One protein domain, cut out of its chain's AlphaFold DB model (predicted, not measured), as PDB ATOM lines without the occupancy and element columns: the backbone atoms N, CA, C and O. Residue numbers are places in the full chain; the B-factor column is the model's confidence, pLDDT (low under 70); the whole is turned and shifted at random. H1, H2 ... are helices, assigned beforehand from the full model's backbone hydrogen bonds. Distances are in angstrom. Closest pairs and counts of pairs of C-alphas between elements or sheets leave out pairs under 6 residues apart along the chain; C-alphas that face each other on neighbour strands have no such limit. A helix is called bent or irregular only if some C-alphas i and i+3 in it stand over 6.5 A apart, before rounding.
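This is residues 133 to 232 of the 232 residues of an uncharacterized protein of Deltaproteobacteria bacterium (UniProt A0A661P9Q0). One very long helix, H3, has a shorter helical hairpin, H1 and H2, beside its first part, while its residues 200 to 230 stick out far beyond the hairpin as a free arm. The free stretch, residues 200 to 232 with the two residues after H3, makes the length of the whole, and without it the body has 67 residues and spans 31 by 20 by 17 A. The printed part has 100 residues, with three named helices in the order H1, H2, H3, no named strand, and the class all helix. It is extended, with a radius of gyration of the C-alphas of 23.6 A and spans of 81 by 22 by 19 A.

H3, residues 179 to 230, is 77.1 A long from C-alpha 179 at (92.044, 82.490, 115.141) to C-alpha 230 at (141.867, 124.601, 156.142). H1, residues 133 to 150, begins with C-alpha 133 at (95.562, 94.539, 109.052) and is 25.6 A long. H2, residues 152 to 170, is 26.2 A long. H2 has a kink of 39 degrees near residue 159 and is only just irregular, with C-alphas 157 and 160 6.8 A apart.

H3 and H1 only just touch, with 3 pairs of C-alphas within 8 A, and H3 does so with residues 185 to 199 alone. Their closest C-alphas, those of Leu 143 and His 192, are 6.6 A apart. They run the same way at a shallow tilt of 30 degrees. H1 and H2 form a helical hairpin and touch, their closest C-alphas, those of Met 148 and Ser 155, being 5.4 A apart. They run opposite ways at a shallow tilt of 10 degrees. H2 and H3 are apart. Every O i to N i+4 pair is within hydrogen-bond range in H1 and H3, and 12 of 15 are in H2.

The C-alphas of Arg 173 and Arg 232, the two farthest apart, are 81.4 A from each other. Residues 200 to 232 stand free. The printed part has no cut; the link from H1 to H2 is tight and that from H2 to H3 is short. The mean pLDDT of the printed part is 88.8, and residue 232, the chain's last, is under 70.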
ATOM      1  N   ARG A 133      94.354  94.413 109.861       75.12
ATOM      2  CA  ARG A 133      95.562  94.539 109.052       75.12
ATOM      3  C   ARG A 133      96.361  95.828 109.279       75.12
ATOM      4  O   ARG A 133      97.569  95.775 109.500       75.12
ATOM      5  N   ARG A 134      95.721  97.007 109.265       80.69
ATOM      6  CA  ARG A 134      96.420  98.285 109.528       80.69
ATOM      7  C   ARG A 134      96.872  98.393 110.983       80.69
ATOM      8  O   ARG A 134      97.831  99.106 111.277       80.69
ATOM      9  N   ARG A 135      96.173  97.731 111.907       81.75
ATOM     10  CA  ARG A 135      96.555  97.662 113.325       81.75
ATOM     11  C   ARG A 135      97.817  96.814 113.501       81.75
ATOM     12  O   ARG A 135      98.766  97.283 114.120       81.75
ATOM     13  N   TRP A 136      97.871  95.661 112.841       82.75
ATOM     14  CA  TRP A 136      99.013  94.748 112.818       82.75
ATOM     15  C   TRP A 136     100.267  95.353 112.206       82.75
ATOM     16  O   TRP A 136     101.330  95.321 112.818       82.75
ATOM     17  N   VAL A 137     100.142  95.995 111.041       85.31
ATOM     18  CA  VAL A 137     101.285  96.674 110.411       85.31
ATOM     19  C   VAL A 137     101.830  97.780 111.317       85.31
ATOM     20  O   VAL A 137     103.042  97.967 111.402       85.31
ATOM     21  N   ARG A 138     100.958  98.508 112.029       87.81
ATOM     22  CA  ARG A 138     101.392  99.522 113.001       87.81
ATOM     23  C   ARG A 138     102.101  98.904 114.203       87.81
ATOM     24  O   ARG A 138     103.081  99.490 114.650       87.81
ATOM     25  N   LEU A 139     101.628  97.765 114.707       86.81
ATOM     26  CA  LEU A 139     102.242  97.057 115.831       86.81
ATOM     27  C   LEU A 139     103.621  96.504 115.449       86.81
ATOM     28  O   LEU A 139     104.595  96.794 116.137       86.81
ATOM     29  N   LEU A 140     103.734  95.825 114.304       86.88
ATOM     30  CA  LEU A 140     105.003  95.293 113.794       86.88
ATOM     31  C   LEU A 140     106.036  96.402 113.553       86.88
ATOM     32  O   LEU A 140     107.163  96.301 114.020       86.88
ATOM     33  N   ARG A 141     105.636  97.518 112.927       88.31
ATOM     34  CA  ARG A 141     106.525  98.682 112.733       88.31
ATOM     35  C   ARG A 141     106.924  99.383 114.033       88.31
ATOM     36  O   ARG A 141     107.890 100.143 114.033       88.31
ATOM     37  N   ARG A 142     106.133  99.257 115.106       88.81
ATOM     38  CA  ARG A 142     106.516  99.766 116.433       88.81
ATOM     39  C   ARG A 142     107.530  98.831 117.072       88.81
ATOM     40  O   ARG A 142     108.553  99.323 117.516       88.81
ATOM     41  N   LEU A 143     107.273  97.524 117.036       87.88
ATOM     42  CA  LEU A 143     108.204  96.501 117.508       87.88
ATOM     43  C   LEU A 143     109.568  96.622 116.833       87.88
ATOM     44  O   LEU A 143     110.570  96.695 117.529       87.88
ATOM     45  N   GLU A 144     109.598  96.735 115.506       88.88
ATOM     46  CA  GLU A 144     110.825  96.936 114.730       88.88
ATOM     47  C   GLU A 144     111.616  98.151 115.237       88.88
ATOM     48  O   GLU A 144     112.789  98.033 115.580       88.88
ATOM     49  N   ARG A 145     110.949  99.301 115.404       89.06
ATOM     50  CA  ARG A 145     111.575 100.514 115.951       89.06
ATOM     51  C   ARG A 145     112.076 100.332 117.383       89.06
ATOM     52  O   ARG A 145     113.165 100.801 117.698       89.06
ATOM     53  N   THR A 146     111.306  99.669 118.245       87.75
ATOM     54  CA  THR A 146     111.716  99.413 119.631       87.75
ATOM     55  C   THR A 146     112.930  98.487 119.677       87.75
ATOM     56  O   THR A 146     113.880  98.794 120.389       87.75
ATOM     57  N   VAL A 147     112.948  97.417 118.879       88.81
ATOM     58  CA  VAL A 147     114.074  96.475 118.795       88.81
ATOM     59  C   VAL A 147     115.331  97.171 118.271       88.81
ATOM     60  O   VAL A 147     116.376  97.058 118.903       88.81
ATOM     61  N   MET A 148     115.225  97.963 117.195       86.50
ATOM     62  CA  MET A 148     116.358  98.741 116.668       86.50
ATOM     63  C   MET A 148     116.932  99.726 117.694       86.50
ATOM     64  O   MET A 148     118.124 100.008 117.667       86.50
ATOM     65  N   SER A 149     116.100 100.250 118.601       86.06
ATOM     66  CA  SER A 149     116.547 101.165 119.659       86.06
ATOM     67  C   SER A 149     117.097 100.476 120.911       86.06
ATOM     68  O   SER A 149     117.767 101.126 121.708       86.06
ATOM     69  N   ALA A 150     116.767  99.199 121.125       85.25
ATOM     70  CA  ALA A 150     117.060  98.495 122.370       85.25
ATOM     71  C   ALA A 150     118.430  97.816 122.347       85.25
ATOM     72  O   ALA A 150     119.182  97.939 123.314       85.25
ATOM     73  N   ASP A 151     118.742  97.101 121.261       83.94
ATOM     74  CA  ASP A 151     119.995  96.359 121.139       83.94
ATOM     75  C   ASP A 151     120.351  96.096 119.659       83.94
ATOM     76  O   ASP A 151     119.551  95.488 118.929       83.94
ATOM     77  N   PRO A 152     121.543  96.516 119.191       86.00
ATOM     78  CA  PRO A 152     121.986  96.254 117.826       86.00
ATOM     79  C   PRO A 152     122.097  94.753 117.511       86.00
ATOM     80  O   PRO A 152     121.805  94.364 116.380       86.00
ATOM     81  N   VAL A 153     122.430  93.896 118.481       87.75
ATOM     82  CA  VAL A 153     122.586  92.445 118.274       87.75
ATOM     83  C   VAL A 153     121.228  91.774 118.061       87.75
ATOM     84  O   VAL A 153     121.044  91.031 117.096       87.75
ATOM     85  N   LEU A 154     120.234  92.096 118.896       83.88
ATOM     86  CA  LEU A 154     118.870  91.568 118.742       83.88
ATOM     87  C   LEU A 154     118.236  92.009 117.418       83.88
ATOM     88  O   LEU A 154     117.492  91.245 116.795       83.88
ATOM     89  N   SER A 155     118.553  93.223 116.960       84.75
ATOM     90  CA  SER A 155     118.026  93.744 115.701       84.75
ATOM     91  C   SER A 155     118.452  92.910 114.489       84.75
ATOM     92  O   SER A 155     117.633  92.691 113.596       84.75
ATOM     93  N   GLN A 156     119.669  92.359 114.475       88.62
ATOM     94  CA  GLN A 156     120.158  91.562 113.345       88.62
ATOM     95  C   GLN A 156     119.394  90.241 113.200       88.62
ATOM     96  O   GLN A 156     119.111  89.810 112.082       88.62
ATOM     97  N   VAL A 157     118.991  89.638 114.320       90.06
ATOM     98  CA  VAL A 157     118.267  88.358 114.334       90.06
ATOM     99  C   VAL A 157     116.776  88.550 114.037       90.06
ATOM    100  O   VAL A 157     116.181  87.781 113.282       90.06
ATOM    101  N   LEU A 158     116.154  89.589 114.603       85.50
ATOM    102  CA  LEU A 158     114.695  89.756 114.576       85.50
ATOM    103  C   LEU A 158     114.171  90.515 113.350       85.50
ATOM    104  O   LEU A 158     113.053  90.254 112.900       85.50
ATOM    105  N   THR A 159     114.954  91.429 112.775       88.69
ATOM    106  CA  THR A 159     114.539  92.215 111.598       88.69
ATOM    107  C   THR A 159     114.121  91.357 110.393       88.69
ATOM    108  O   THR A 159     113.048  91.616 109.832       88.69
ATOM    109  N   PRO A 160     114.869  90.314 109.973       90.88
ATOM    110  CA  PRO A 160     114.446  89.491 108.837       90.88
ATOM    111  C   PRO A 160     113.129  88.743 109.104       90.88
ATOM    112  O   PRO A 160     112.295  88.624 108.203       90.88
ATOM    113  N   ALA A 161     112.882  88.309 110.344       89.75
ATOM    114  CA  ALA A 161     111.627  87.662 110.727       89.75
ATOM    115  C   ALA A 161     110.444  88.651 110.758       89.75
ATOM    116  O   ALA A 161     109.363  88.356 110.250       89.75
ATOM    117  N   LEU A 162     110.640  89.859 111.297       87.38
ATOM    118  CA  LEU A 162     109.594  90.889 111.331       87.38
ATOM    119  C   LEU A 162     109.228  91.373 109.924       87.38
ATOM    120  O   LEU A 162     108.049  91.518 109.594       87.38
ATOM    121  N   THR A 163     110.224  91.589 109.064       89.00
ATOM    122  CA  THR A 163     109.996  92.037 107.684       89.00
ATOM    123  C   THR A 163     109.302  90.968 106.838       89.00
ATOM    124  O   THR A 163     108.422  91.314 106.042       89.00
ATOM    125  N   SER A 164     109.615  89.681 107.032       89.25
ATOM    126  CA  SER A 164     108.912  88.583 106.357       89.25
ATOM    127  C   SER A 164     107.450  88.479 106.804       89.25
ATOM    128  O   SER A 164     106.571  88.365 105.949       89.25
ATOM    129  N   MET A 165     107.151  88.649 108.100       84.31
ATOM    130  CA  MET A 165     105.771  88.713 108.603       84.31
ATOM    131  C   MET A 165     105.004  89.910 108.030       84.31
ATOM    132  O   MET A 165     103.861  89.762 107.597       84.31
ATOM    133  N   VAL A 166     105.627  91.094 107.963       87.00
ATOM    134  CA  VAL A 166     105.008  92.280 107.347       87.00
ATOM    135  C   VAL A 166     104.697  92.035 105.867       87.00
ATOM    136  O   VAL A 166     103.627  92.441 105.404       87.00
ATOM    137  N   ARG A 167     105.593  91.368 105.125       87.19
ATOM    138  CA  ARG A 167     105.359  90.984 103.722       87.19
ATOM    139  C   ARG A 167     104.234  89.960 103.599       87.19
ATOM    140  O   ARG A 167     103.286  90.220 102.872       87.19
ATOM    141  N   ALA A 168     104.238  88.888 104.390       86.88
ATOM    142  CA  ALA A 168     103.175  87.882 104.377       86.88
ATOM    143  C   ALA A 168     101.787  88.481 104.691       86.88
ATOM    144  O   ALA A 168     100.791  88.144 104.047       86.88
ATOM    145  N   LEU A 169     101.722  89.450 105.610       83.44
ATOM    146  CA  LEU A 169     100.499  90.193 105.924       83.44
ATOM    147  C   LEU A 169     100.096  91.164 104.795       83.44
ATOM    148  O   LEU A 169      98.910  91.435 104.576       83.44
ATOM    149  N   ARG A 170     101.069  91.709 104.051       84.38
ATOM    150  CA  ARG A 170     100.849  92.550 102.858       84.38
ATOM    151  C   ARG A 170     100.402  91.738 101.633       84.38
ATOM    152  O   ARG A 170      99.595  92.233 100.846       84.38
ATOM    153  N   ASP A 171     100.795  90.481 101.558       88.06
ATOM    154  CA  ASP A 171     100.438  89.587 100.456       88.06
ATOM    155  C   ASP A 171      99.146  88.802 100.737       88.06
ATOM    156  O   ASP A 171      98.775  87.921  99.970       88.06
ATOM    157  N   ARG A 172      98.442  89.129 101.837       81.75
ATOM    158  CA  ARG A 172      97.229  88.439 102.324       81.75
ATOM    159  C   ARG A 172      97.426  86.931 102.548       81.75
ATOM    160  O   ARG A 172      96.465  86.178 102.521       81.75
ATOM    161  N   ARG A 173      98.661  86.485 102.805       81.56
ATOM    162  CA  ARG A 173      98.950  85.088 103.173       81.56
ATOM    163  C   ARG A 173      98.619  84.777 104.634       81.56
ATOM    164  O   ARG A 173      98.558  83.615 105.010       81.56
ATOM    165  N   LEU A 174      98.429  85.815 105.448       75.19
ATOM    166  CA  LEU A 174      98.024  85.740 106.849       75.19
ATOM    167  C   LEU A 174      96.795  86.623 107.054       75.19
ATOM    168  O   LEU A 174      96.885  87.852 106.942       75.19
ATOM    169  N   ASP A 175      95.664  85.999 107.372       77.75
ATOM    170  CA  ASP A 175      94.445  86.708 107.744       77.75
ATOM    171  C   ASP A 175      94.524  87.150 109.205       77.75
ATOM    172  O   ASP A 175      94.488  86.349 110.134       77.75
ATOM    173  N   ALA A 176      94.619  88.464 109.416       76.06
ATOM    174  CA  ALA A 176      94.717  89.050 110.754       76.06
ATOM    175  C   ALA A 176      93.473  88.779 111.628       76.06
ATOM    176  O   ALA A 176      93.572  88.815 112.852       76.06
ATOM    177  N   ASP A 177      92.323  88.503 111.004       83.12
ATOM    178  CA  ASP A 177      91.068  88.186 111.694       83.12
ATOM    179  C   ASP A 177      90.903  86.678 111.984       83.12
ATOM    180  O   ASP A 177      89.960  86.279 112.679       83.12
ATOM    181  N   SER A 178      91.829  85.830 111.512       87.31
ATOM    182  CA  SER A 178      91.810  84.395 111.808       87.31
ATOM    183  C   SER A 178      92.091  84.119 113.294       87.31
ATOM    184  O   SER A 178      92.542  84.985 114.057       87.31
ATOM    185  N   VAL A 179      91.774  82.907 113.754       88.56
ATOM    186  CA  VAL A 179      92.044  82.490 115.141       88.56
ATOM    187  C   VAL A 179      93.555  82.431 115.391       88.56
ATOM    188  O   VAL A 179      94.030  82.878 116.435       88.56
ATOM    189  N   GLU A 180      94.313  81.952 114.409       86.56
ATOM    190  CA  GLU A 180      95.775  81.872 114.414       86.56
ATOM    191  C   GLU A 180      96.397  83.267 114.420       86.56
ATOM    192  O   GLU A 180      97.304  83.527 115.211       86.56
ATOM    193  N   GLY A 181      95.856  84.186 113.608       84.44
ATOM    194  CA  GLY A 181      96.225  85.595 113.628       84.44
ATOM    195  C   GLY A 181      96.089  86.157 115.038       84.44
ATOM    196  O   GLY A 181      97.075  86.577 115.638       84.44
ATOM    197  N   ARG A 182      94.897  86.080 115.637       87.31
ATOM    198  CA  ARG A 182      94.653  86.621 116.986       87.31
ATOM    199  C   ARG A 182      95.575  86.043 118.065       87.31
ATOM    200  O   ARG A 182      96.027  86.802 118.922       87.31
ATOM    201  N   ARG A 183      95.899  84.745 118.010       89.44
ATOM    202  CA  ARG A 183      96.879  84.123 118.924       89.44
ATOM    203  C   ARG A 183      98.272  84.720 118.742       89.44
ATOM    204  O   ARG A 183      98.911  85.100 119.718       89.44
ATOM    205  N   LEU A 184      98.712  84.871 117.498       87.94
ATOM    206  CA  LEU A 184     100.019  85.438 117.187       87.94
ATOM    207  C   LEU A 184     100.092  86.934 117.546       87.94
ATOM    208  O   LEU A 184     101.129  87.401 118.014       87.94
ATOM    209  N   GLU A 185      98.983  87.678 117.448       88.81
ATOM    210  CA  GLU A 185      98.899  89.050 117.970       88.81
ATOM    211  C   GLU A 185      99.137  89.102 119.479       88.81
ATOM    212  O   GLU A 185      99.860  89.976 119.959       88.81
ATOM    213  N   GLN A 186      98.521  88.189 120.232       91.50
ATOM    214  CA  GLN A 186      98.681  88.120 121.681       91.50
ATOM    215  C   GLN A 186     100.131  87.804 122.057       91.50
ATOM    216  O   GLN A 186     100.695  88.523 122.878       91.50
ATOM    217  N   SER A 187     100.764  86.833 121.391       91.50
ATOM    218  CA  SER A 187     102.184  86.519 121.602       91.50
ATOM    219  C   SER A 187     103.096  87.709 121.284       91.50
ATOM    220  O   SER A 187     103.990  88.025 122.064       91.50
ATOM    221  N   LEU A 188     102.846  88.433 120.185       88.31
ATOM    222  CA  LEU A 188     103.619  89.631 119.835       88.31
ATOM    223  C   LEU A 188     103.424  90.772 120.840       88.31
ATOM    224  O   LEU A 188     104.372  91.494 121.143       88.31
ATOM    225  N   ARG A 189     102.205  90.956 121.358       90.62
ATOM    226  CA  ARG A 189     101.930  91.953 122.403       90.62
ATOM    227  C   ARG A 189     102.628  91.598 123.710       90.62
ATOM    228  O   ARG A 189     103.200  92.492 124.326       90.62
ATOM    229  N   GLN A 190     102.607  90.325 124.095       94.00
ATOM    230  CA  GLN A 190     103.303  89.842 125.282       94.00
ATOM    231  C   GLN A 190     104.815  90.065 125.153       94.00
ATOM    232  O   GLN A 190     105.414  90.713 126.011       94.00
ATOM    233  N   LEU A 191     105.404  89.669 124.021       89.81
ATOM    234  CA  LEU A 191     106.824  89.889 123.746       89.81
ATOM    235  C   LEU A 191     107.180  91.381 123.739       89.81
ATOM    236  O   LEU A 191     108.210  91.777 124.273       89.81
ATOM    237  N   HIS A 192     106.311  92.241 123.194       89.81
ATOM    238  CA  HIS A 192     106.511  93.688 123.261       89.81
ATOM    239  C   HIS A 192     106.522  94.213 124.702       89.81
ATOM    240  O   HIS A 192     107.363  95.050 125.032       89.81
ATOM    241  N   SER A 193     105.606  93.741 125.555       91.00
ATOM    242  CA  SER A 193     105.557  94.157 126.959       91.00
ATOM    243  C   SER A 193     106.768  93.682 127.760       91.00
ATOM    244  O   SER A 193     107.298  94.464 128.545       91.00
ATOM    245  N   GLU A 194     107.247  92.460 127.516       92.38
ATOM    246  CA  GLU A 194     108.459  91.914 128.142       92.38
ATOM    247  C   GLU A 194     109.720  92.654 127.673       92.38
ATOM    248  O   GLU A 194     110.602  92.978 128.466       92.38
ATOM    249  N   LEU A 195     109.790  93.014 126.388       89.50
ATOM    250  CA  LEU A 195     110.904  93.802 125.862       89.50
ATOM    251  C   LEU A 195     110.922  95.216 126.470       89.50
ATOM    252  O   LEU A 195     111.977  95.726 126.841       89.50
ATOM    253  N   LEU A 196     109.754  95.855 126.598       90.44
ATOM    254  CA  LEU A 196     109.639  97.177 127.216       90.44
ATOM    255  C   LEU A 196     110.005  97.158 128.700       90.44
ATOM    256  O   LEU A 196     110.699  98.071 129.153       90.44
ATOM    257  N   SER A 197     109.566  96.145 129.452       91.69
ATOM    258  CA  SER A 197     109.941  96.018 130.861       91.69
ATOM    259  C   SER A 197     111.449  95.804 131.016       91.69
ATOM    260  O   SER A 197     112.064  96.487 131.832       91.69
ATOM    261  N   GLY A 198     112.069  94.977 130.166       91.44
ATOM    262  CA  GLY A 198     113.522  94.781 130.149       91.44
ATOM    263  C   GLY A 198     114.311  96.069 129.872       91.44
ATOM    264  O   GLY A 198     115.281  96.367 130.568       91.44
ATOM    265  N   ILE A 199     113.867  96.888 128.909       88.75
ATOM    266  CA  ILE A 199     114.505  98.182 128.597       88.75
ATOM    267  C   ILE A 199     114.396  99.156 129.779       88.75
ATOM    268  O   ILE A 199     115.348  99.879 130.082       88.75
ATOM    269  N   LEU A 200     113.234  99.209 130.436       89.25
ATOM    270  CA  LEU A 200     113.024 100.080 131.591       89.25
ATOM    271  C   LEU A 200     113.878  99.655 132.783       89.25
ATOM    272  O   LEU A 200     114.439 100.524 133.451       89.25
ATOM    273  N   GLU A 201     114.005  98.352 133.023       92.50
ATOM    274  CA  GLU A 201     114.819  97.834 134.118       92.50
ATOM    275  C   GLU A 201     116.306  98.119 133.891       92.50
ATOM    276  O   GLU A 201     116.962  98.675 134.770       92.50
ATOM    277  N   LYS A 202     116.814  97.892 132.671       91.00
ATOM    278  CA  LYS A 202     118.195  98.251 132.313       91.00
ATOM    279  C   LYS A 202     118.472  99.741 132.548       91.00
ATOM    280  O   LYS A 202     119.434 100.092 133.218       91.00
ATOM    281  N   ARG A 203     117.564 100.626 132.116       89.81
ATOM    282  CA  ARG A 203     117.693 102.075 132.369       89.81
ATOM    283  C   ARG A 203     117.667 102.437 133.853       89.81
ATOM    284  O   ARG A 203     118.263 103.443 134.230       89.81
ATOM    285  N   ARG A 204     116.938 101.694 134.690       91.19
ATOM    286  CA  ARG A 204     116.932 101.923 136.143       91.19
ATOM    287  C   ARG A 204     118.275 101.557 136.762       91.19
ATOM    288  O   ARG A 204     118.753 102.319 137.597       91.19
ATOM    289  N   ILE A 205     118.876 100.449 136.334       92.38
ATOM    290  CA  ILE A 205     120.207 100.023 136.780       92.38
ATOM    291  C   ILE A 205     121.261 101.052 136.351       92.38
ATOM    292  O   ILE A 205     121.980 101.561 137.208       92.38
ATOM    293  N   ASP A 206     121.268 101.452 135.075       92.25
ATOM    294  CA  ASP A 206     122.224 102.439 134.549       92.25
ATOM    295  C   ASP A 206     122.121 103.780 135.296       92.25
ATOM    296  O   ASP A 206     123.122 104.391 135.659       92.25
ATOM    297  N   ARG A 207     120.896 104.241 135.591       91.25
ATOM    298  CA  ARG A 207     120.681 105.482 136.353       91.25
ATOM    299  C   ARG A 207     121.190 105.404 137.787       91.25
ATOM    300  O   ARG A 207     121.648 106.422 138.290       91.25
ATOM    301  N   ARG A 208     121.084 104.244 138.442       93.31
ATOM    302  CA  ARG A 208     121.633 104.053 139.794       93.31
ATOM    303  C   ARG A 208     123.152 104.126 139.768       93.31
ATOM    304  O   ARG A 208     123.708 104.900 140.527       93.31
ATOM    305  N   GLN A 209     123.791 103.447 138.818       93.31
ATOM    306  CA  GLN A 209     125.246 103.512 138.655       93.31
ATOM    307  C   GLN A 209     125.738 104.941 138.404       93.31
ATOM    308  O   GLN A 209     126.700 105.378 139.025       93.31
ATOM    309  N   VAL A 210     125.047 105.703 137.548       93.12
ATOM    310  CA  VAL A 210     125.380 107.117 137.313       93.12
ATOM    311  C   VAL A 210     125.161 107.965 138.569       93.12
ATOM    312  O   VAL A 210     125.955 108.858 138.842       93.12
ATOM    313  N   ALA A 211     124.102 107.709 139.341       93.94
ATOM    314  CA  ALA A 211     123.858 108.423 140.591       93.94
ATOM    315  C   ALA A 211     124.936 108.128 141.647       93.94
ATOM    316  O   ALA A 211     125.388 109.059 142.310       93.94
ATOM    317  N   ASP A 212     125.375 106.872 141.760       96.50
ATOM    318  CA  ASP A 212     126.426 106.450 142.691       96.50
ATOM    319  C   ASP A 212     127.790 107.050 142.298       96.50
ATOM    320  O   ASP A 212     128.512 107.564 143.153       96.50
ATOM    321  N   GLU A 213     128.106 107.087 141.000       96.31
ATOM    322  CA  GLU A 213     129.314 107.737 140.472       96.31
ATOM    323  C   GLU A 213     129.310 109.251 140.740       96.31
ATOM    324  O   GLU A 213     130.291 109.811 141.231       96.31
ATOM    325  N   LEU A 214     128.185 109.929 140.480       96.06
ATOM    326  CA  LEU A 214     128.042 111.360 140.764       96.06
ATOM    327  C   LEU A 214     128.126 111.660 142.265       96.06
ATOM    328  O   LEU A 214     128.710 112.672 142.649       96.06
ATOM    329  N   ALA A 215     127.572 110.793 143.119       95.88
ATOM    330  CA  ALA A 215     127.694 110.926 144.567       95.88
ATOM    331  C   ALA A 215     129.161 110.816 145.018       95.88
ATOM    332  O   ALA A 215     129.611 111.641 145.815       95.88
ATOM    333  N   GLY A 216     129.923 109.873 144.451       96.88
ATOM    334  CA  GLY A 216     131.363 109.748 144.694       96.88
ATOM    335  C   GLY A 216     132.149 110.992 144.265       96.88
ATOM    336  O   GLY A 216     132.944 111.523 145.040       96.88
ATOM    337  N   GLN A 217     131.880 111.522 143.067       97.12
ATOM    338  CA  GLN A 217     132.539 112.735 142.562       97.12
ATOM    339  C   GLN A 217     132.211 113.980 143.400       97.12
ATOM    340  O   GLN A 217     133.095 114.798 143.664       97.12
ATOM    341  N   LEU A 218     130.962 114.120 143.856       96.81
ATOM    342  CA  LEU A 218     130.558 115.213 144.741       96.81
ATOM    343  C   LEU A 218     131.246 115.126 146.104       96.81
ATOM    344  O   LEU A 218     131.685 116.152 146.619       96.81
ATOM    345  N   GLN A 219     131.378 113.927 146.676       96.62
ATOM    346  CA  GLN A 219     132.067 113.751 147.952       96.62
ATOM    347  C   GLN A 219     133.548 114.139 147.849       96.62
ATOM    348  O   GLN A 219     134.029 114.917 148.671       96.62
ATOM    349  N   LEU A 220     134.234 113.703 146.786       96.31
ATOM    350  CA  LEU A 220     135.622 114.093 146.517       96.31
ATOM    351  C   LEU A 220     135.775 115.612 146.339       96.31
ATOM    352  O   LEU A 220     136.714 116.212 146.861       96.31
ATOM    353  N   ALA A 221     134.840 116.262 145.639       96.50
ATOM    354  CA  ALA A 221     134.859 117.713 145.456       96.50
ATOM    355  C   ALA A 221     134.656 118.476 146.779       96.50
ATOM    356  O   ALA A 221     135.300 119.501 147.008       96.50
ATOM    357  N   VAL A 222     133.781 117.977 147.658       96.44
ATOM    358  CA  VAL A 222     133.540 118.564 148.985       96.44
ATOM    359  C   VAL A 222     134.754 118.381 149.898       96.44
ATOM    360  O   VAL A 222     135.130 119.327 150.590       96.44
ATOM    361  N   GLU A 223     135.402 117.215 149.875       96.69
ATOM    362  CA  GLU A 223     136.635 116.961 150.632       96.69
ATOM    363  C   GLU A 223     137.771 117.888 150.176       96.69
ATOM    364  O   GLU A 223     138.361 118.584 151.004       96.69
ATOM    365  N   ALA A 224     137.993 118.017 148.864       95.06
ATOM    366  CA  ALA A 224     138.993 118.933 148.312       95.06
ATOM    367  C   ALA A 224     138.713 120.409 148.673       95.06
ATOM    368  O   ALA A 224     139.632 121.165 148.997       95.06
ATOM    369  N   ALA A 225     137.445 120.834 148.659       94.62
ATOM    370  CA  ALA A 225     137.058 122.184 149.074       94.62
ATOM    371  C   ALA A 225     137.304 122.422 150.576       94.62
ATOM    372  O   ALA A 225     137.777 123.493 150.970       94.62
ATOM    373  N   ALA A 226     137.019 121.422 151.414       93.50
ATOM    374  CA  ALA A 226     137.275 121.487 152.846       93.50
ATOM    375  C   ALA A 226     138.782 121.563 153.148       93.50
ATOM    376  O   ALA A 226     139.191 122.380 153.973       93.50
ATOM    377  N   GLU A 227     139.620 120.792 152.452       93.25
ATOM    378  CA  GLU A 227     141.082 120.868 152.571       93.25
ATOM    379  C   GLU A 227     141.624 122.244 152.163       93.25
ATOM    380  O   GLU A 227     142.388 122.854 152.915       93.25
ATOM    381  N   ALA A 228     141.155 122.795 151.039       91.44
ATOM    382  CA  ALA A 228     141.549 124.127 150.581       91.44
ATOM    383  C   ALA A 228     141.169 125.242 151.575       91.44
ATOM    384  O   ALA A 228     141.904 126.220 151.714       91.44
ATOM    385  N   SER A 229     140.042 125.101 152.286       92.19
ATOM    386  CA  SER A 229     139.640 126.056 153.329       92.19
ATOM    387  C   SER A 229     140.472 125.969 154.610       92.19
ATOM    388  O   SER A 229     140.637 126.986 155.272       92.19
ATOM    389  N   ARG A 230     141.009 124.789 154.956       88.38
ATOM    390  CA  ARG A 230     141.867 124.601 156.142       88.38
ATOM    391  C   ARG A 230     143.307 125.057 155.915       88.38
ATOM    392  O   ARG A 230     144.021 125.290 156.881       88.38
ATOM    393  N   ALA A 231     143.740 125.131 154.657       84.56
ATOM    394  CA  ALA A 231     145.078 125.575 154.273       84.56
ATOM    395  C   ALA A 231     145.225 127.110 154.169       84.56
ATOM    396  O   ALA A 231     146.321 127.588 153.879       84.56
ATOM    397  N   ARG A 232     144.140 127.872 154.368       65.00
ATOM    398  CA  ARG A 232     144.142 129.340 154.485       65.00
ATOM    399  C   ARG A 232     144.115 129.766 155.943       65.00
ATOM    400  O   ARG A 232     144.754 130.800 156.228       65.00
TER     401      ARG A 232